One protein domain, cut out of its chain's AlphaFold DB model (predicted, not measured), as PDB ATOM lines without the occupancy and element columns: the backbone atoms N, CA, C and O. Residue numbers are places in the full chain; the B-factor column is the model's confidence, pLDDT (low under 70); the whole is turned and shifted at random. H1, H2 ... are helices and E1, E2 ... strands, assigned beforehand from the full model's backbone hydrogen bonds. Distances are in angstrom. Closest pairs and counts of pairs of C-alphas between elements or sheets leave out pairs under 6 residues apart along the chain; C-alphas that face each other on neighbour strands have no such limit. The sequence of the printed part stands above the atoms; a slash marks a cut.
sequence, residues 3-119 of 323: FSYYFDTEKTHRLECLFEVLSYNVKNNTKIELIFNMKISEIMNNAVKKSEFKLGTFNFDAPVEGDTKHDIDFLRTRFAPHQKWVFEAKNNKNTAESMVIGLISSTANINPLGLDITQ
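AT A GLANCE: This is residues 3 to 119 of the 323 residues of an uncharacterized protein of Paenibacillus rhizovicinus (UniProt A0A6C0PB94). Two antiparallel sheets lie face to face as an elongated sandwich: a long, twisted sheet, in which E2, E3 and E4 make the length and the short E1 and E8 line up beside one end of E2, and a smaller sheet of E5, E6 and E7 that covers part of one face. The short helix H1 sits at one end, in the passage from E7 to E8. The printed part has 117 residues with one named helix and eight named strands, in the order E1 E2 E3 E4 E5 E6 E7 H1 E8; the sheets run E4 E3 E2 E1 E8 and E5 E6 E7, and the class is mostly strand. It is only just compact, close to loose, with a radius of gyration of the C-alphas of 16.2 A and spans of 47 by 27 by 22 A.

IN THESE COORDINATES: E1, residues 3 to 6, begins at C-alpha 3 (36.758, -5.740, 43.739). E2, residues 13 to 27, is 42.0 A long, E3, residues 31 to 44, 41.1 A, and E4, residues 47 to 61, 40.2 A; E4 bends by 73 degrees at residue 50. E5, residues 72 to 79, measures 22.7 A, E6, residues 84 to 91, 23.1 A, and E7, residues 98 to 104, 20.0 A. H1 holds residues 106 to 109, and E8, residues 114 to 118, ends at C-alpha 118 (30.212, -5.985, 45.046).

HOW THE PARTS SIT: E1 E2 E3 E4 form a meander, each strand the antiparallel neighbour of the one before, with N 5 and O 15 at 2.9 A, N 18 and O 39 at 2.7 A, and N 38 and O 54 at 2.9 A within hydrogen-bond range. E8 is the antiparallel neighbour of E1, with N 4 and O 116 at 2.8 A. E5 E6 E7 form a second meander, with N 75 and O 88 at 2.8 A and N 87 and O 101 at 2.8 A. In the sandwich the facing parts are 8.8 A centre to centre, and the strands of the two sheets stand at 18 degrees. The closest C-alphas of E4 and E7 are those of Glu 52 and Leu 103, 6.6 A apart. E5 and E8 are apart. H1, too short for an O i to N i+4 pair, is on the smaller sheet at a height of 6.5 A and only grazes the larger with residues 106 to 108.

THE WHOLE: The C-alphas of Thr 9 and Asn 28 are the two farthest apart, at 49.9 A. The printed part has no cut and no long link. The mean pLDDT of the printed part is 85.4, and residue 29 and residues 63 to 70 are under 70.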
ATOM      1  N   PHE A   3      36.329  -6.401  44.967       89.94
ATOM      2  CA  PHE A   3      36.758  -5.740  43.739       89.94
ATOM      3  C   PHE A   3      37.133  -6.812  42.713       89.94
ATOM      4  O   PHE A   3      38.130  -7.507  42.908       89.94
ATOM      5  N   SER A   4      36.366  -6.938  41.632       92.56
ATOM      6  CA  SER A   4      36.562  -7.963  40.601       92.56
ATOM      7  C   SER A   4      37.020  -7.331  39.289       92.56
ATOM      8  O   SER A   4      36.235  -6.719  38.567       92.56
ATOM      9  N   TYR A   5      38.303  -7.487  38.972       92.19
ATOM     10  CA  TYR A   5      38.911  -7.027  37.724       92.19
ATOM     11  C   TYR A   5      38.849  -8.144  36.687       92.19
ATOM     12  O   TYR A   5      39.381  -9.220  36.939       92.19
ATOM     13  N   TYR A   6      38.230  -7.914  35.532       93.56
ATOM     14  CA  TYR A   6      38.090  -8.929  34.478       93.56
ATOM     15  C   TYR A   6      38.983  -8.629  33.270       93.56
ATOM     16  O   TYR A   6      39.220  -7.465  32.939       93.56
ATOM     17  N   PHE A   7      39.491  -9.684  32.629       92.19
ATOM     18  CA  PHE A   7      40.472  -9.609  31.534       92.19
ATOM     19  C   PHE A   7      39.927 -10.086  30.182       92.19
ATOM     20  O   PHE A   7      40.587  -9.912  29.161       92.19
ATOM     21  N   ASP A   8      38.708 -10.616  30.170       92.00
ATOM     22  CA  ASP A   8      37.944 -10.988  28.982       92.00
ATOM     23  C   ASP A   8      36.484 -10.528  29.118       92.00
ATOM     24  O   ASP A   8      36.010 -10.192  30.210       92.00
ATOM     25  N   THR A   9      35.788 -10.457  27.987       92.88
ATOM     26  CA  THR A   9      34.408  -9.965  27.891       92.88
ATOM     27  C   THR A   9      33.399 -10.875  28.584       92.88
ATOM     28  O   THR A   9      32.396 -10.405  29.118       92.88
ATOM     29  N   GLU A  10      33.689 -12.169  28.619       94.56
ATOM     30  CA  GLU A  10      32.914 -13.221  29.263       94.56
ATOM     31  C   GLU A  10      33.148 -13.260  30.784       94.56
ATOM     32  O   GLU A  10      32.481 -14.009  31.503       94.56
ATOM     33  N   LYS A  11      34.074 -12.433  31.287       93.44
ATOM     34  CA  LYS A  11      34.520 -12.361  32.681       93.44
ATOM     35  C   LYS A  11      34.979 -13.717  33.221       93.44
ATOM     36  O   LYS A  11      34.812 -13.982  34.408       93.44
ATOM     37  N   THR A  12      35.532 -14.592  32.392       93.25
ATOM     38  CA  THR A  12      35.984 -15.938  32.777       93.25
ATOM     39  C   THR A  12      37.330 -15.927  33.495       93.25
ATOM     40  O   THR A  12      37.543 -16.751  34.386       93.25
ATOM     41  N   HIS A  13      38.200 -14.970  33.181       94.25
ATOM     42  CA  HIS A  13      39.467 -14.696  33.844       94.25
ATOM     43  C   HIS A  13      39.356 -13.396  34.641       94.25
ATOM     44  O   HIS A  13      39.161 -12.305  34.094       94.25
ATOM     45  N   ARG A  14      39.446 -13.513  35.968       93.94
ATOM     46  CA  ARG A  14      39.249 -12.414  36.915       93.94
ATOM     47  C   ARG A  14      40.345 -12.393  37.971       93.94
ATOM     48  O   ARG A  14      40.830 -13.437  38.398       93.94
ATOM     49  N   LEU A  15      40.685 -11.198  38.432       94.50
ATOM     50  CA  LEU A  15      41.442 -10.973  39.655       94.50
ATOM     51  C   LEU A  15      40.500 -10.348  40.676       94.50
ATOM     52  O   LEU A  15      39.981  -9.253  40.463       94.50
ATOM     53  N   GLU A  16      40.279 -11.046  41.776       94.12
ATOM     54  CA  GLU A  16      39.359 -10.637  42.827       94.12
ATOM     55  C   GLU A  16      40.135 -10.206  44.065       94.12
ATOM     56  O   GLU A  16      41.001 -10.934  44.539       94.12
ATOM     57  N   CYS A  17      39.828  -9.025  44.597       92.50
ATOM     58  CA  CYS A  17      40.348  -8.540  45.868       92.50
ATOM     59  C   CYS A  17      39.181  -8.348  46.840       92.50
ATOM     60  O   CYS A  17      38.363  -7.442  46.683       92.50
ATOM     61  N   LEU A  18      39.104  -9.211  47.845       92.00
ATOM     62  CA  LEU A  18      38.156  -9.157  48.944       92.00
ATOM     63  C   LEU A  18      38.770  -8.385  50.113       92.00
ATOM     64  O   LEU A  18      39.872  -8.693  50.555       92.00
ATOM     65  N   PHE A  19      38.029  -7.415  50.632       88.56
ATOM     66  CA  PHE A  19      38.260  -6.781  51.925       88.56
ATOM     67  C   PHE A  19      37.069  -7.090  52.832       88.56
ATOM     68  O   PHE A  19      35.936  -6.691  52.542       88.56
ATOM     69  N   GLU A  20      37.312  -7.811  53.914       88.12
ATOM     70  CA  GLU A  20      36.292  -8.317  54.826       88.12
ATOM     71  C   GLU A  20      36.600  -7.856  56.248       88.12
ATOM     72  O   GLU A  20      37.632  -8.204  56.811       88.12
ATOM     73  N   VAL A  21      35.707  -7.068  56.842       86.19
ATOM     74  CA  VAL A  21      35.838  -6.671  58.247       86.19
ATOM     75  C   VAL A  21      35.360  -7.826  59.118       86.19
ATOM     76  O   VAL A  21      34.200  -8.223  59.035       86.19
ATOM     77  N   LEU A  22      36.255  -8.343  59.953       87.12
ATOM     78  CA  LEU A  22      35.996  -9.465  60.853       87.12
ATOM     79  C   LEU A  22      35.533  -8.993  62.230       87.12
ATOM     80  O   LEU A  22      34.720  -9.645  62.878       87.12
ATOM     81  N   SER A  23      36.077  -7.869  62.699       84.75
ATOM     82  CA  SER A  23      35.776  -7.335  64.022       84.75
ATOM     83  C   SER A  23      35.895  -5.818  64.048       84.75
ATOM     84  O   SER A  23      36.707  -5.224  63.339       84.75
ATOM     85  N   TYR A  24      35.074  -5.214  64.900       82.12
ATOM     86  CA  TYR A  24      35.033  -3.790  65.173       82.12
ATOM     87  C   TYR A  24      34.898  -3.609  66.686       82.12
ATOM     88  O   TYR A  24      33.845  -3.900  67.255       82.12
ATOM     89  N   ASN A  25      35.968  -3.160  67.341       83.62
ATOM     90  CA  ASN A  25      36.044  -3.066  68.796       83.62
ATOM     91  C   ASN A  25      36.300  -1.625  69.229       83.62
ATOM     92  O   ASN A  25      37.312  -1.024  68.869       83.62
ATOM     93  N   VAL A  26      35.422  -1.076  70.065       78.94
ATOM     94  CA  VAL A  26      35.650   0.231  70.691       78.94
ATOM     95  C   VAL A  26      36.570   0.041  71.897       78.94
ATOM     96  O   VAL A  26      36.202  -0.607  72.876       78.94
ATOM     97  N   LYS A  27      37.774   0.614  71.841       75.75
ATOM     98  CA  LYS A  27      38.747   0.630  72.939       75.75
ATOM     99  C   LYS A  27      38.664   1.959  73.688       75.75
ATOM    100  O   LYS A  27      38.857   3.030  73.112       75.75
ATOM    101  N   ASN A  28      38.406   1.883  74.995       70.00
ATOM    102  CA  ASN A  28      38.477   3.004  75.943       70.00
ATOM    103  C   ASN A  28      37.715   4.277  75.505       70.00
ATOM    104  O   ASN A  28      38.184   5.384  75.765       70.00
ATOM    105  N   ASN A  29      36.582   4.134  74.802       68.31
ATOM    106  CA  ASN A  29      35.731   5.218  74.270       68.31
ATOM    107  C   ASN A  29      36.434   6.266  73.381       68.31
ATOM    108  O   ASN A  29      35.861   7.311  73.095       68.31
ATOM    109  N   THR A  30      37.667   6.003  72.949       74.75
ATOM    110  CA  THR A  30      38.515   6.978  72.241       74.75
ATOM    111  C   THR A  30      39.142   6.408  70.980       74.75
ATOM    112  O   THR A  30      39.589   7.179  70.137       74.75
ATOM    113  N   LYS A  31      39.154   5.079  70.826       81.69
ATOM    114  CA  LYS A  31      39.664   4.403  69.637       81.69
ATOM    115  C   LYS A  31      38.737   3.295  69.184       81.69
ATOM    116  O   LYS A  31      38.073   2.644  69.985       81.69
ATOM    117  N   ILE A  32      38.750   3.064  67.889       82.06
ATOM    118  CA  ILE A  32      38.073   1.976  67.211       82.06
ATOM    119  C   ILE A  32      39.157   1.110  66.588       82.06
ATOM    120  O   ILE A  32      39.928   1.574  65.755       82.06
ATOM    121  N   GLU A  33      39.211  -0.148  66.995       86.56
ATOM    122  CA  GLU A  33      40.044  -1.162  66.371       86.56
ATOM    123  C   GLU A  33      39.209  -1.934  65.350       86.56
ATOM    124  O   GLU A  33      38.209  -2.568  65.691       86.56
ATOM    125  N   LEU A  34      39.634  -1.883  64.094       86.81
ATOM    126  CA  LEU A  34      39.049  -2.616  62.985       86.81
ATOM    127  C   LEU A  34      39.991  -3.759  62.613       86.81
ATOM    128  O   LEU A  34      41.093  -3.512  62.128       86.81
ATOM    129  N   ILE A  35      39.550  -4.999  62.805       89.75
ATOM    130  CA  ILE A  35      40.267  -6.190  62.341       89.75
ATOM    131  C   ILE A  35      39.621  -6.646  61.042       89.75
ATOM    132  O   ILE A  35      38.403  -6.825  60.970       89.75
ATOM    133  N   PHE A  36      40.435  -6.851  60.018       89.88
ATOM    134  CA  PHE A  36      39.964  -7.207  58.690       89.88
ATOM    135  C   PHE A  36      40.878  -8.225  58.017       89.88
ATOM    136  O   PHE A  36      42.048  -8.393  58.366       89.88
ATOM    137  N   ASN A  37      40.308  -8.893  57.026       92.62
ATOM    138  CA  ASN A  37      40.972  -9.802  56.120       92.62
ATOM    139  C   ASN A  37      41.017  -9.175  54.726       92.62
ATOM    140  O   ASN A  37      39.989  -8.749  54.191       92.62
ATOM    141  N   MET A  38      42.201  -9.135  54.126       92.69
ATOM    142  CA  MET A  38      42.361  -8.914  52.696       92.69
ATOM    143  C   MET A  38      42.689 -10.237  52.026       92.69
ATOM    144  O   MET A  38      43.629 -10.912  52.429       92.69
ATOM    145  N   LYS A  39      41.955 -10.591  50.976       95.00
ATOM    146  CA  LYS A  39      42.218 -11.775  50.160       95.00
ATOM    147  C   LYS A  39      42.273 -11.383  48.695       95.00
ATOM    148  O   LYS A  39      41.351 -10.753  48.195       95.00
ATOM    149  N   ILE A  40      43.322 -11.793  47.999       94.88
ATOM    150  CA  ILE A  40      43.438 -11.673  46.548       94.88
ATOM    151  C   ILE A  40      43.333 -13.059  45.919       94.88
ATOM    152  O   ILE A  40      43.863 -14.022  46.468       94.88
ATOM    153  N   SER A  41      42.609 -13.197  44.811       94.50
ATOM    154  CA  SER A  41      42.453 -14.465  44.087       94.50
ATOM    155  C   SER A  41      42.504 -14.257  42.579       94.50
ATOM    156  O   SER A  41      41.825 -13.380  42.053       94.50
ATOM    157  N   GLU A  42      43.260 -15.091  41.872       93.69
ATOM    158  CA  GLU A  42      43.122 -15.263  40.425       93.69
ATOM    159  C   GLU A  42      42.089 -16.360  40.173       93.69
ATOM    160  O   GLU A  42      42.251 -17.493  40.628       93.69
ATOM    161  N   ILE A  43      41.027 -16.025  39.449       94.25
ATOM    162  CA  ILE A  43      39.949 -16.934  39.074       94.25
ATOM    163  C   ILE A  43      39.973 -17.112  37.565       94.25
ATOM    164  O   ILE A  43      39.956 -16.135  36.825       94.25
ATOM    165  N   MET A  44      39.971 -18.356  37.104       92.69
ATOM    166  CA  MET A  44      39.896 -18.691  35.687       92.69
ATOM    167  C   MET A  44      38.849 -19.780  35.489       92.69
ATOM    168  O   MET A  44      38.924 -20.835  36.120       92.69
ATOM    169  N   ASN A  45      37.867 -19.517  34.628       92.06
ATOM    170  CA  ASN A  45      36.709 -20.383  34.396       92.06
ATOM    171  C   ASN A  45      35.973 -20.731  35.703       92.06
ATOM    172  O   ASN A  45      35.639 -21.885  35.952       92.06
ATOM    173  N   ASN A  46      35.762 -19.722  36.558       90.31
ATOM    174  CA  ASN A  46      35.152 -19.837  37.894       90.31
ATOM    175  C   ASN A  46      35.899 -20.740  38.898       90.31
ATOM    176  O   ASN A  46      35.394 -20.964  39.995       90.31
ATOM    177  N   ALA A  47      37.107 -21.204  38.575       89.12
ATOM    178  CA  ALA A  47      37.976 -21.905  39.511       89.12
ATOM    179  C   ALA A  47      39.051 -20.956  40.048       89.12
ATOM    180  O   ALA A  47      39.723 -20.275  39.269       89.12
ATOM    181  N   VAL A  48      39.244 -20.933  41.369       90.38
ATOM    182  CA  VAL A  48      40.382 -20.240  41.985       90.38
ATOM    183  C   VAL A  48      41.658 -20.957  41.554       90.38
ATOM    184  O   VAL A  48      41.833 -22.141  41.825       90.38
ATOM    185  N   LYS A  49      42.529 -20.243  40.844       88.06
ATOM    186  CA  LYS A  49      43.837 -20.737  40.406       88.06
ATOM    187  C   LYS A  49      44.917 -20.436  41.425       88.06
ATOM    188  O   LYS A  49      45.756 -21.288  41.681       88.06
ATOM    189  N   LYS A  50      44.876 -19.238  42.004       88.31
ATOM    190  CA  LYS A  50      45.804 -18.793  43.043       88.31
ATOM    191  C   LYS A  50      45.087 -17.878  44.007       88.31
ATOM    192  O   LYS A  50      44.176 -17.158  43.597       88.31
ATOM    193  N   SER A  51      45.515 -17.864  45.258       92.19
ATOM    194  CA  SER A  51      45.020 -16.902  46.226       92.19
ATOM    195  C   SER A  51      46.041 -16.654  47.319       92.19
ATOM    196  O   SER A  51      46.738 -17.572  47.727       92.19
ATOM    197  N   GLU A  52      46.077 -15.421  47.805       94.12
ATOM    198  CA  GLU A  52      46.777 -15.041  49.026       94.12
ATOM    199  C   GLU A  52      45.799 -14.330  49.952       94.12
ATOM    200  O   GLU A  52      44.850 -13.683  49.494       94.12
ATOM    201  N   PHE A  53      46.041 -14.420  51.254       93.62
ATOM    202  CA  PHE A  53      45.273 -13.682  52.246       93.62
ATOM    203  C   PHE A  53      46.183 -13.085  53.314       93.62
ATOM    204  O   PHE A  53      47.283 -13.568  53.576       93.62
ATOM    205  N   LYS A  54      45.716 -12.003  53.929       93.75
ATOM    206  CA  LYS A  54      46.431 -11.304  54.984       93.75
ATOM    207  C   LYS A  54      45.442 -10.670  55.943       93.75
ATOM    208  O   LYS A  54      44.558  -9.917  55.540       93.75
ATOM    209  N   LEU A  55      45.631 -10.966  57.221       93.75
ATOM    210  CA  LEU A  55      44.927 -10.298  58.302       93.75
ATOM    211  C   LEU A  55      45.632  -9.003  58.671       93.75
ATOM    212  O   LEU A  55      46.856  -8.886  58.584       93.75
ATOM    213  N   GLY A  56      44.863  -8.062  59.187       91.31
ATOM    214  CA  GLY A  56      45.441  -6.982  59.957       91.31
ATOM    215  C   GLY A  56      44.416  -6.042  60.521       91.31
ATOM    216  O   GLY A  56      43.232  -6.361  60.645       91.31
ATOM    217  N   THR A  57      44.942  -4.914  60.965       91.06
ATOM    218  CA  THR A  57      44.298  -4.112  61.987       91.06
ATOM    219  C   THR A  57      44.531  -2.648  61.687       91.06
ATOM    220  O   THR A  57      45.672  -2.238  61.483       91.06
ATOM    221  N   PHE A  58      43.452  -1.874  61.682       89.81
ATOM    222  CA  PHE A  58      43.501  -0.419  61.667       89.81
ATOM    223  C   PHE A  58      42.936   0.127  62.965       89.81
ATOM    224  O   PHE A  58      41.987  -0.423  63.524       89.81
ATOM    225  N   ASN A  59      43.522   1.223  63.427       88.38
ATOM    226  CA  ASN A  59      43.038   1.970  64.567       88.38
ATOM    227  C   ASN A  59      42.551   3.326  64.075       88.38
ATOM    228  O   ASN A  59      43.315   4.140  63.556       88.38
ATOM    229  N   PHE A  60      41.268   3.580  64.270       82.38
ATOM    230  CA  PHE A  60      40.682   4.888  64.053       82.38
ATOM    231  C   PHE A  60      40.524   5.573  65.402       82.38
ATOM    232  O   PHE A  60      40.148   4.939  66.391       82.38
ATOM    233  N   ASP A  61      40.803   6.868  65.457       80.69
ATOM    234  CA  ASP A  61      40.351   7.665  66.589       80.69
ATOM    235  C   ASP A  61      38.817   7.724  66.573       80.69
ATOM    236  O   ASP A  61      38.191   7.628  65.511       80.69
ATOM    237  N   ALA A  62      38.206   7.834  67.753       71.00
ATOM    238  CA  ALA A  62      36.760   7.949  67.863       71.00
ATOM    239  C   ALA A  62      36.261   9.128  67.007       71.00
ATOM    240  O   ALA A  62      36.914  10.177  66.977       71.00
ATOM    241  N   PRO A  63      35.123   8.974  66.309       66.38
ATOM    242  CA  PRO A  63      34.579  10.042  65.486       66.38
ATOM    243  C   PRO A  63      34.361  11.295  66.340       66.38
ATOM    244  O   PRO A  63      33.715  11.250  67.388       66.38
ATOM    245  N   VAL A  64      34.935  12.413  65.898       68.38
ATOM    246  CA  VAL A  64      34.667  13.736  66.476       68.38
ATOM    247  C   VAL A  64      33.240  14.139  66.094       68.38
ATOM    248  O   VAL A  64      32.721  13.676  65.080       68.38
ATOM    249  N   GLU A  65      32.584  14.989  66.882       59.22
ATOM    250  CA  GLU A  65      31.222  15.454  66.591       59.22
ATOM    251  C   GLU A  65      31.127  16.012  65.152       59.22
ATOM    252  O   GLU A  65      31.763  17.008  64.815       59.22
ATOM    253  N   GLY A  66      30.376  15.317  64.285       58.62
ATOM    254  CA  GLY A  66      30.236  15.629  62.855       58.62
ATOM    255  C   GLY A  66      30.900  14.635  61.885       58.62
ATOM    256  O   GLY A  66      30.478  14.566  60.730       58.62
ATOM    257  N   ASP A  67      31.861  13.817  62.333       63.41
ATOM    258  CA  ASP A  67      32.437  12.728  61.530       63.41
ATOM    259  C   ASP A  67      31.498  11.509  61.575       63.41
ATOM    260  O   ASP A  67      31.251  10.920  62.625       63.41
ATOM    261  N   THR A  68      30.944  11.122  60.424       55.25
ATOM    262  CA  THR A  68      29.975  10.008  60.323       55.25
ATOM    263  C   THR A  68      30.537   8.761  59.643       55.25
ATOM    264  O   THR A  68      29.863   7.732  59.623       55.25
ATOM    265  N   LYS A  69      31.753   8.828  59.076       64.06
ATOM    266  CA  LYS A  69      32.387   7.729  58.331       64.06
ATOM    267  C   LYS A  69      33.912   7.735  58.501       64.06
ATOM    268  O   LYS A  69      34.537   8.794  58.508       64.06
ATOM    269  N   HIS A  70      34.498   6.544  58.595       68.75
ATOM    270  CA  HIS A  70      35.937   6.318  58.438       68.75
ATOM    271  C   HIS A  70      36.168   5.745  57.035       68.75
ATOM    272  O   HIS A  70      35.576   4.714  56.710       68.75
ATOM    273  N   ASP A  71      36.989   6.399  56.205       73.44
ATOM    274  CA  ASP A  71      37.268   5.900  54.853       73.44
ATOM    275  C   ASP A  71      38.552   5.052  54.854       73.44
ATOM    276  O   ASP A  71      39.505   5.301  55.594       73.44
ATOM    277  N   ILE A  72      38.589   4.046  53.987       78.50
ATOM    278  CA  ILE A  72      39.786   3.251  53.712       78.50
ATOM    279  C   ILE A  72      40.112   3.443  52.238       78.50
ATOM    280  O   ILE A  72      39.279   3.160  51.375       78.50
ATOM    281  N   ASP A  73      41.319   3.923  51.951       79.31
ATOM    282  CA  ASP A  73      41.768   4.110  50.576       79.31
ATOM    283  C   ASP A  73      42.287   2.784  50.021       79.31
ATOM    284  O   ASP A  73      43.146   2.145  50.628       79.31
ATOM    285  N   PHE A  74      41.795   2.386  48.846       81.38
ATOM    286  CA  PHE A  74      42.270   1.206  48.125       81.38
ATOM    287  C   PHE A  74      43.075   1.627  46.901       81.38
ATOM    288  O   PHE A  74      42.557   2.280  45.995       81.38
ATOM    289  N   LEU A  75      44.337   1.209  46.849       81.69
ATOM    290  CA  LEU A  75      45.199   1.381  45.689       81.69
ATOM    291  C   LEU A  75      45.498   0.024  45.064       81.69
ATOM    292  O   LEU A  75      45.752  -0.959  45.755       81.69
ATOM    293  N   ARG A  76      45.517  -0.008  43.733       85.31
ATOM    294  CA  ARG A  76      45.947  -1.161  42.943       85.31
ATOM    295  C   ARG A  76      47.109  -0.747  42.060       85.31
ATOM    296  O   ARG A  76      46.959   0.142  41.223       85.31
ATOM    297  N   THR A  77      48.217  -1.464  42.165       83.94
ATOM    298  CA  THR A  77      49.392  -1.270  41.315       83.94
ATOM    299  C   THR A  77      49.745  -2.560  40.585       83.94
ATOM    300  O   THR A  77      49.643  -3.653  41.142       83.94
ATOM    301  N   ARG A  78      50.151  -2.431  39.319       85.62
ATOM    302  CA  ARG A  78      50.590  -3.540  38.466       85.62
ATOM    303  C   ARG A  78      52.083  -3.422  38.195       85.62
ATOM    304  O   ARG A  78      52.519  -2.397  37.679       85.62
ATOM    305  N   PHE A  79      52.831  -4.494  38.432       84.25
ATOM    306  CA  PHE A  79      54.245  -4.610  38.075       84.25
ATOM    307  C   PHE A  79      54.412  -5.701  37.024       84.25
ATOM    308  O   PHE A  79      54.770  -6.834  37.343       84.25
ATOM    309  N   ALA A  80      54.144  -5.351  35.763       81.06
ATOM    310  CA  ALA A  80      54.179  -6.295  34.644       81.06
ATOM    311  C   ALA A  80      55.519  -7.056  34.512       81.06
ATOM    312  O   ALA A  80      55.468  -8.276  34.395       81.06
ATOM    313  N   PRO A  81      56.712  -6.426  34.645       80.94
ATOM    314  CA  PRO A  81      57.983  -7.160  34.559       80.94
ATOM    315  C   PRO A  81      58.163  -8.242  35.633       80.94
ATOM    316  O   PRO A  81      58.923  -9.181  35.438       80.94
ATOM    317  N   HIS A  82      57.453  -8.117  36.758       78.75
ATOM    318  CA  HIS A  82      57.495  -9.059  37.878       78.75
ATOM    319  C   HIS A  82      56.238  -9.938  37.940       78.75
ATOM    320  O   HIS A  82      56.041 -10.638  38.928       78.75
ATOM    321  N   GLN A  83      55.365  -9.861  36.925       86.50
ATOM    322  CA  GLN A  83      54.079 -10.558  36.860       86.50
ATOM    323  C   GLN A  83      53.236 -10.399  38.134       86.50
ATOM    324  O   GLN A  83      52.604 -11.339  38.605       86.50
ATOM    325  N   LYS A  84      53.226  -9.198  38.716       87.94
ATOM    326  CA  LYS A  84      52.693  -8.970  40.060       87.94
ATOM    327  C   LYS A  84      51.574  -7.940  40.083       87.94
ATOM    328  O   LYS A  84      51.711  -6.840  39.542       87.94
ATOM    329  N   TRP A  85      50.504  -8.271  40.794       89.81
ATOM    330  CA  TRP A  85      49.497  -7.323  41.257       89.81
ATOM    331  C   TRP A  85      49.704  -7.018  42.732       89.81
ATOM    332  O   TRP A  85      49.953  -7.922  43.522       89.81
ATOM    333  N   VAL A  86      49.575  -5.748  43.105       89.44
ATOM    334  CA  VAL A  86      49.663  -5.291  44.493       89.44
ATOM    335  C   VAL A  86      48.440  -4.453  44.815       89.44
ATOM    336  O   VAL A  86      48.104  -3.522  44.082       89.44
ATOM    337  N   PHE A  87      47.802  -4.781  45.928       88.88
ATOM    338  CA  PHE A  87      46.687  -4.055  46.505       88.88
ATOM    339  C   PHE A  87      47.100  -3.511  47.857       88.88
ATOM    340  O   PHE A  87      47.691  -4.211  48.678       88.88
ATOM    341  N   GLU A  88      46.787  -2.247  48.076       88.56
ATOM    342  CA  GLU A  88      47.121  -1.531  49.290       88.56
ATOM    343  C   GLU A  88      45.845  -0.918  49.862       88.56
ATOM    344  O   GLU A  88      45.191  -0.125  49.189       88.56
ATOM    345  N   ALA A  89      45.484  -1.302  51.084       88.00
ATOM    346  CA  ALA A  89      44.471  -0.621  51.880       88.00
ATOM    347  C   ALA A  89      45.172   0.353  52.832       88.00
ATOM    348  O   ALA A  89      46.117  -0.040  53.515       88.00
ATOM    349  N   LYS A  90      44.726   1.607  52.900       87.81
ATOM    350  CA  LYS A  90      45.263   2.614  53.827       87.81
ATOM    351  C   LYS A  90      44.175   3.158  54.720       87.81
ATOM    352  O   LYS A  90      43.101   3.518  54.243       87.81
ATOM    353  N   ASN A  91      44.501   3.295  55.995       85.88
ATOM    354  CA  ASN A  91      43.722   4.123  56.894       85.88
ATOM    355  C   ASN A  91      43.911   5.595  56.485       85.88
ATOM    356  O   ASN A  91      45.011   6.143  56.578       85.88
ATOM    357  N   ASN A  92      42.847   6.247  56.010       77.88
ATOM    358  CA  ASN A  92      42.942   7.617  55.502       77.88
ATOM    359  C   ASN A  92      43.194   8.660  56.610       77.88
ATOM    360  O   ASN A  92      43.659   9.763  56.322       77.88
ATOM    361  N   LYS A  93      42.901   8.323  57.875       79.00
ATOM    362  CA  LYS A  93      43.167   9.166  59.052       79.00
ATOM    363  C   LYS A  93      44.556   8.906  59.645       79.00
ATOM    364  O   LYS A  93      45.087   9.775  60.328       79.00
ATOM    365  N   ASN A  94      45.160   7.752  59.359       79.88
ATOM    366  CA  ASN A  94      46.513   7.397  59.782       79.88
ATOM    367  C   ASN A  94      47.262   6.690  58.645       79.88
ATOM    368  O   ASN A  94      47.284   5.466  58.557       79.88
ATOM    369  N   THR A  95      47.918   7.462  57.780       71.56
ATOM    370  CA  THR A  95      48.585   6.932  56.578       71.56
ATOM    371  C   THR A  95      49.804   6.050  56.866       71.56
ATOM    372  O   THR A  95      50.290   5.387  55.950       71.56
ATOM    373  N   ALA A  96      50.284   6.006  58.116       82.81
ATOM    374  CA  ALA A  96      51.280   5.030  58.558       82.81
ATOM    375  C   ALA A  96      50.683   3.618  58.723       82.81
ATOM    376  O   ALA A  96      51.415   2.630  58.673       82.81
ATOM    377  N   GLU A  97      49.362   3.505  58.886       88.19
ATOM    378  CA  GLU A  97      48.639   2.237  58.883       88.19
ATOM    379  C   GLU A  97      48.210   1.880  57.455       88.19
ATOM    380  O   GLU A  97      47.177   2.315  56.936       88.19
ATOM    381  N   SER A  98      49.025   1.048  56.813       89.06
ATOM    382  CA  SER A  98      48.749   0.495  55.490       89.06
ATOM    383  C   SER A  98      48.867  -1.021  55.504       89.06
ATOM    384  O   SER A  98      49.790  -1.575  56.104       89.06
ATOM    385  N   MET A  99      47.985  -1.692  54.776       89.62
ATOM    386  CA  MET A  99      48.094  -3.111  54.490       89.62
ATOM    387  C   MET A  99      48.358  -3.323  53.013       89.62
ATOM    388  O   MET A  99      47.560  -2.923  52.176       89.62
ATOM    389  N   VAL A 100      49.449  -4.020  52.715       90.31
ATOM    390  CA  VAL A 100      49.798  -4.444  51.361       90.31
ATOM    391  C   VAL A 100      49.617  -5.954  51.243       90.31
ATOM    392  O   VAL A 100      50.148  -6.710  52.069       90.31
ATOM    393  N   ILE A 101      48.894  -6.367  50.202       92.44
ATOM    394  CA  ILE A 101      48.764  -7.746  49.727       92.44
ATOM    395  C   ILE A 101      49.079  -7.784  48.231       92.44
ATOM    396  O   ILE A 101      48.847  -6.811  47.515       92.44
ATOM    397  N   GLY A 102      49.611  -8.890  47.731       92.12
ATOM    398  CA  GLY A 102      49.840  -9.045  46.302       92.12
ATOM    399  C   GLY A 102      49.700 -10.480  45.844       92.12
ATOM    400  O   GLY A 102      49.581 -11.385  46.661       92.12
ATOM    401  N   LEU A 103      49.674 -10.652  44.527       92.69
ATOM    402  CA  LEU A 103      49.578 -11.947  43.869       92.69
ATOM    403  C   LEU A 103      50.474 -11.947  42.636       92.69
ATOM    404  O   LEU A 103      50.431 -11.002  41.837       92.69
ATOM    405  N   ILE A 104      51.255 -13.010  42.476       90.75
ATOM    406  CA  ILE A 104      52.040 -13.241  41.264       90.75
ATOM    407  C   ILE A 104      51.148 -14.010  40.296       90.75
ATOM    408  O   ILE A 104      50.739 -15.140  40.552       90.75
ATOM    409  N   SER A 105      50.773 -13.368  39.199       87.88
ATOM    410  CA  SER A 105      49.684 -13.811  38.339       87.88
ATOM    411  C   SER A 105      49.985 -13.551  36.872       87.88
ATOM    412  O   SER A 105      50.494 -12.494  36.493       87.88
ATOM    413  N   SER A 106      49.560 -14.495  36.032       80.31
ATOM    414  CA  SER A 106      49.631 -14.378  34.574       80.31
ATOM    415  C   SER A 106      48.899 -13.132  34.047       80.31
ATOM    416  O   SER A 106      49.328 -12.507  33.073       80.31
ATOM    417  N   THR A 107      47.845 -12.704  34.749       83.44
ATOM    418  CA  THR A 107      47.048 -11.512  34.418       83.44
ATOM    419  C   THR A 107      47.824 -10.204  34.522       83.44
ATOM    420  O   THR A 107      47.426  -9.207  33.924       83.44
ATOM    421  N   ALA A 108      48.938 -10.166  35.258       82.44
ATOM    422  CA  ALA A 108      49.709  -8.941  35.465       82.44
ATOM    423  C   ALA A 108      50.392  -8.420  34.187       82.44
ATOM    424  O   ALA A 108      50.884  -7.291  34.170       82.44
ATOM    425  N   ASN A 109      50.371  -9.197  33.101       81.00
ATOM    426  CA  ASN A 109      50.866  -8.783  31.789       81.00
ATOM    427  C   ASN A 109      49.820  -8.014  30.961       81.00
ATOM    428  O   ASN A 109      50.169  -7.365  29.978       81.00
ATOM    429  N   ILE A 110      48.543  -8.041  31.355       83.44
ATOM    430  CA  ILE A 110      47.426  -7.460  30.598       83.44
ATOM    431  C   ILE A 110      46.714  -6.419  31.474       83.44
ATOM    432  O   ILE A 110      46.786  -6.457  32.704       83.44
ATOM    433  N   ASN A 111      46.135  -5.385  30.864       83.75
ATOM    434  CA  ASN A 111      45.303  -4.431  31.599       83.75
ATOM    435  C   ASN A 111      43.900  -5.031  31.776       83.75
ATOM    436  O   ASN A 111      43.385  -5.597  30.813       83.75
ATOM    437  N   PRO A 112      43.254  -4.884  32.944       87.81
ATOM    438  CA  PRO A 112      41.853  -5.255  33.089       87.81
ATOM    439  C   PRO A 112      40.978  -4.496  32.091       87.81
ATOM    440  O   PRO A 112      41.174  -3.295  31.893       87.81
ATOM    441  N   LEU A 113      39.996  -5.183  31.510       89.69
ATOM    442  CA  LEU A 113      38.977  -4.579  30.648       89.69
ATOM    443  C   LEU A 113      37.967  -3.759  31.460       89.69
ATOM    444  O   LEU A 113      37.404  -2.792  30.953       89.69
ATOM    445  N   GLY A 114      37.774  -4.110  32.734       87.31
ATOM    446  CA  GLY A 114      36.965  -3.332  33.662       87.31
ATOM    447  C   GLY A 114      37.032  -3.843  35.100       87.31
ATOM    448  O   GLY A 114      37.867  -4.683  35.445       87.31
ATOM    449  N   LEU A 115      36.172  -3.271  35.943       89.19
ATOM    450  CA  LEU A 115      36.070  -3.532  37.377       89.19
ATOM    451  C   LEU A 115      34.590  -3.591  37.768       89.19
ATOM    452  O   LEU A 115      33.858  -2.638  37.510       89.19
ATOM    453  N   ASP A 116      34.192  -4.662  38.444       89.12
ATOM    454  CA  ASP A 116      32.936  -4.728  39.188       89.12
ATOM    455  C   ASP A 116      33.220  -4.609  40.690       89.12
ATOM    456  O   ASP A 116      34.213  -5.142  41.189       89.12
ATOM    457  N   ILE A 117      32.347  -3.917  41.426       85.75
ATOM    458  CA  ILE A 117      32.458  -3.780  42.882       85.75
ATOM    459  C   ILE A 117      31.190  -4.330  43.515       85.75
ATOM    460  O   ILE A 117      30.099  -3.815  43.279       85.75
ATOM    461  N   THR A 118      31.334  -5.363  44.339       84.81
ATOM    462  CA  THR A 118      30.212  -5.985  45.046       84.81
ATOM    463  C   THR A 118      30.302  -5.708  46.541       84.81
ATOM    464  O   THR A 118      31.323  -5.955  47.198       84.81
ATOM    465  N   GLN A 119      29.205  -5.201  47.101       79.25
ATOM    466  CA  GLN A 119      29.027  -5.066  48.540       79.25
ATOM    467  C   GLN A 119      28.520  -6.398  49.095       79.25
ATOM    468  O   GLN A 119      27.414  -6.828  48.793       79.25
TER     469      GLN A 119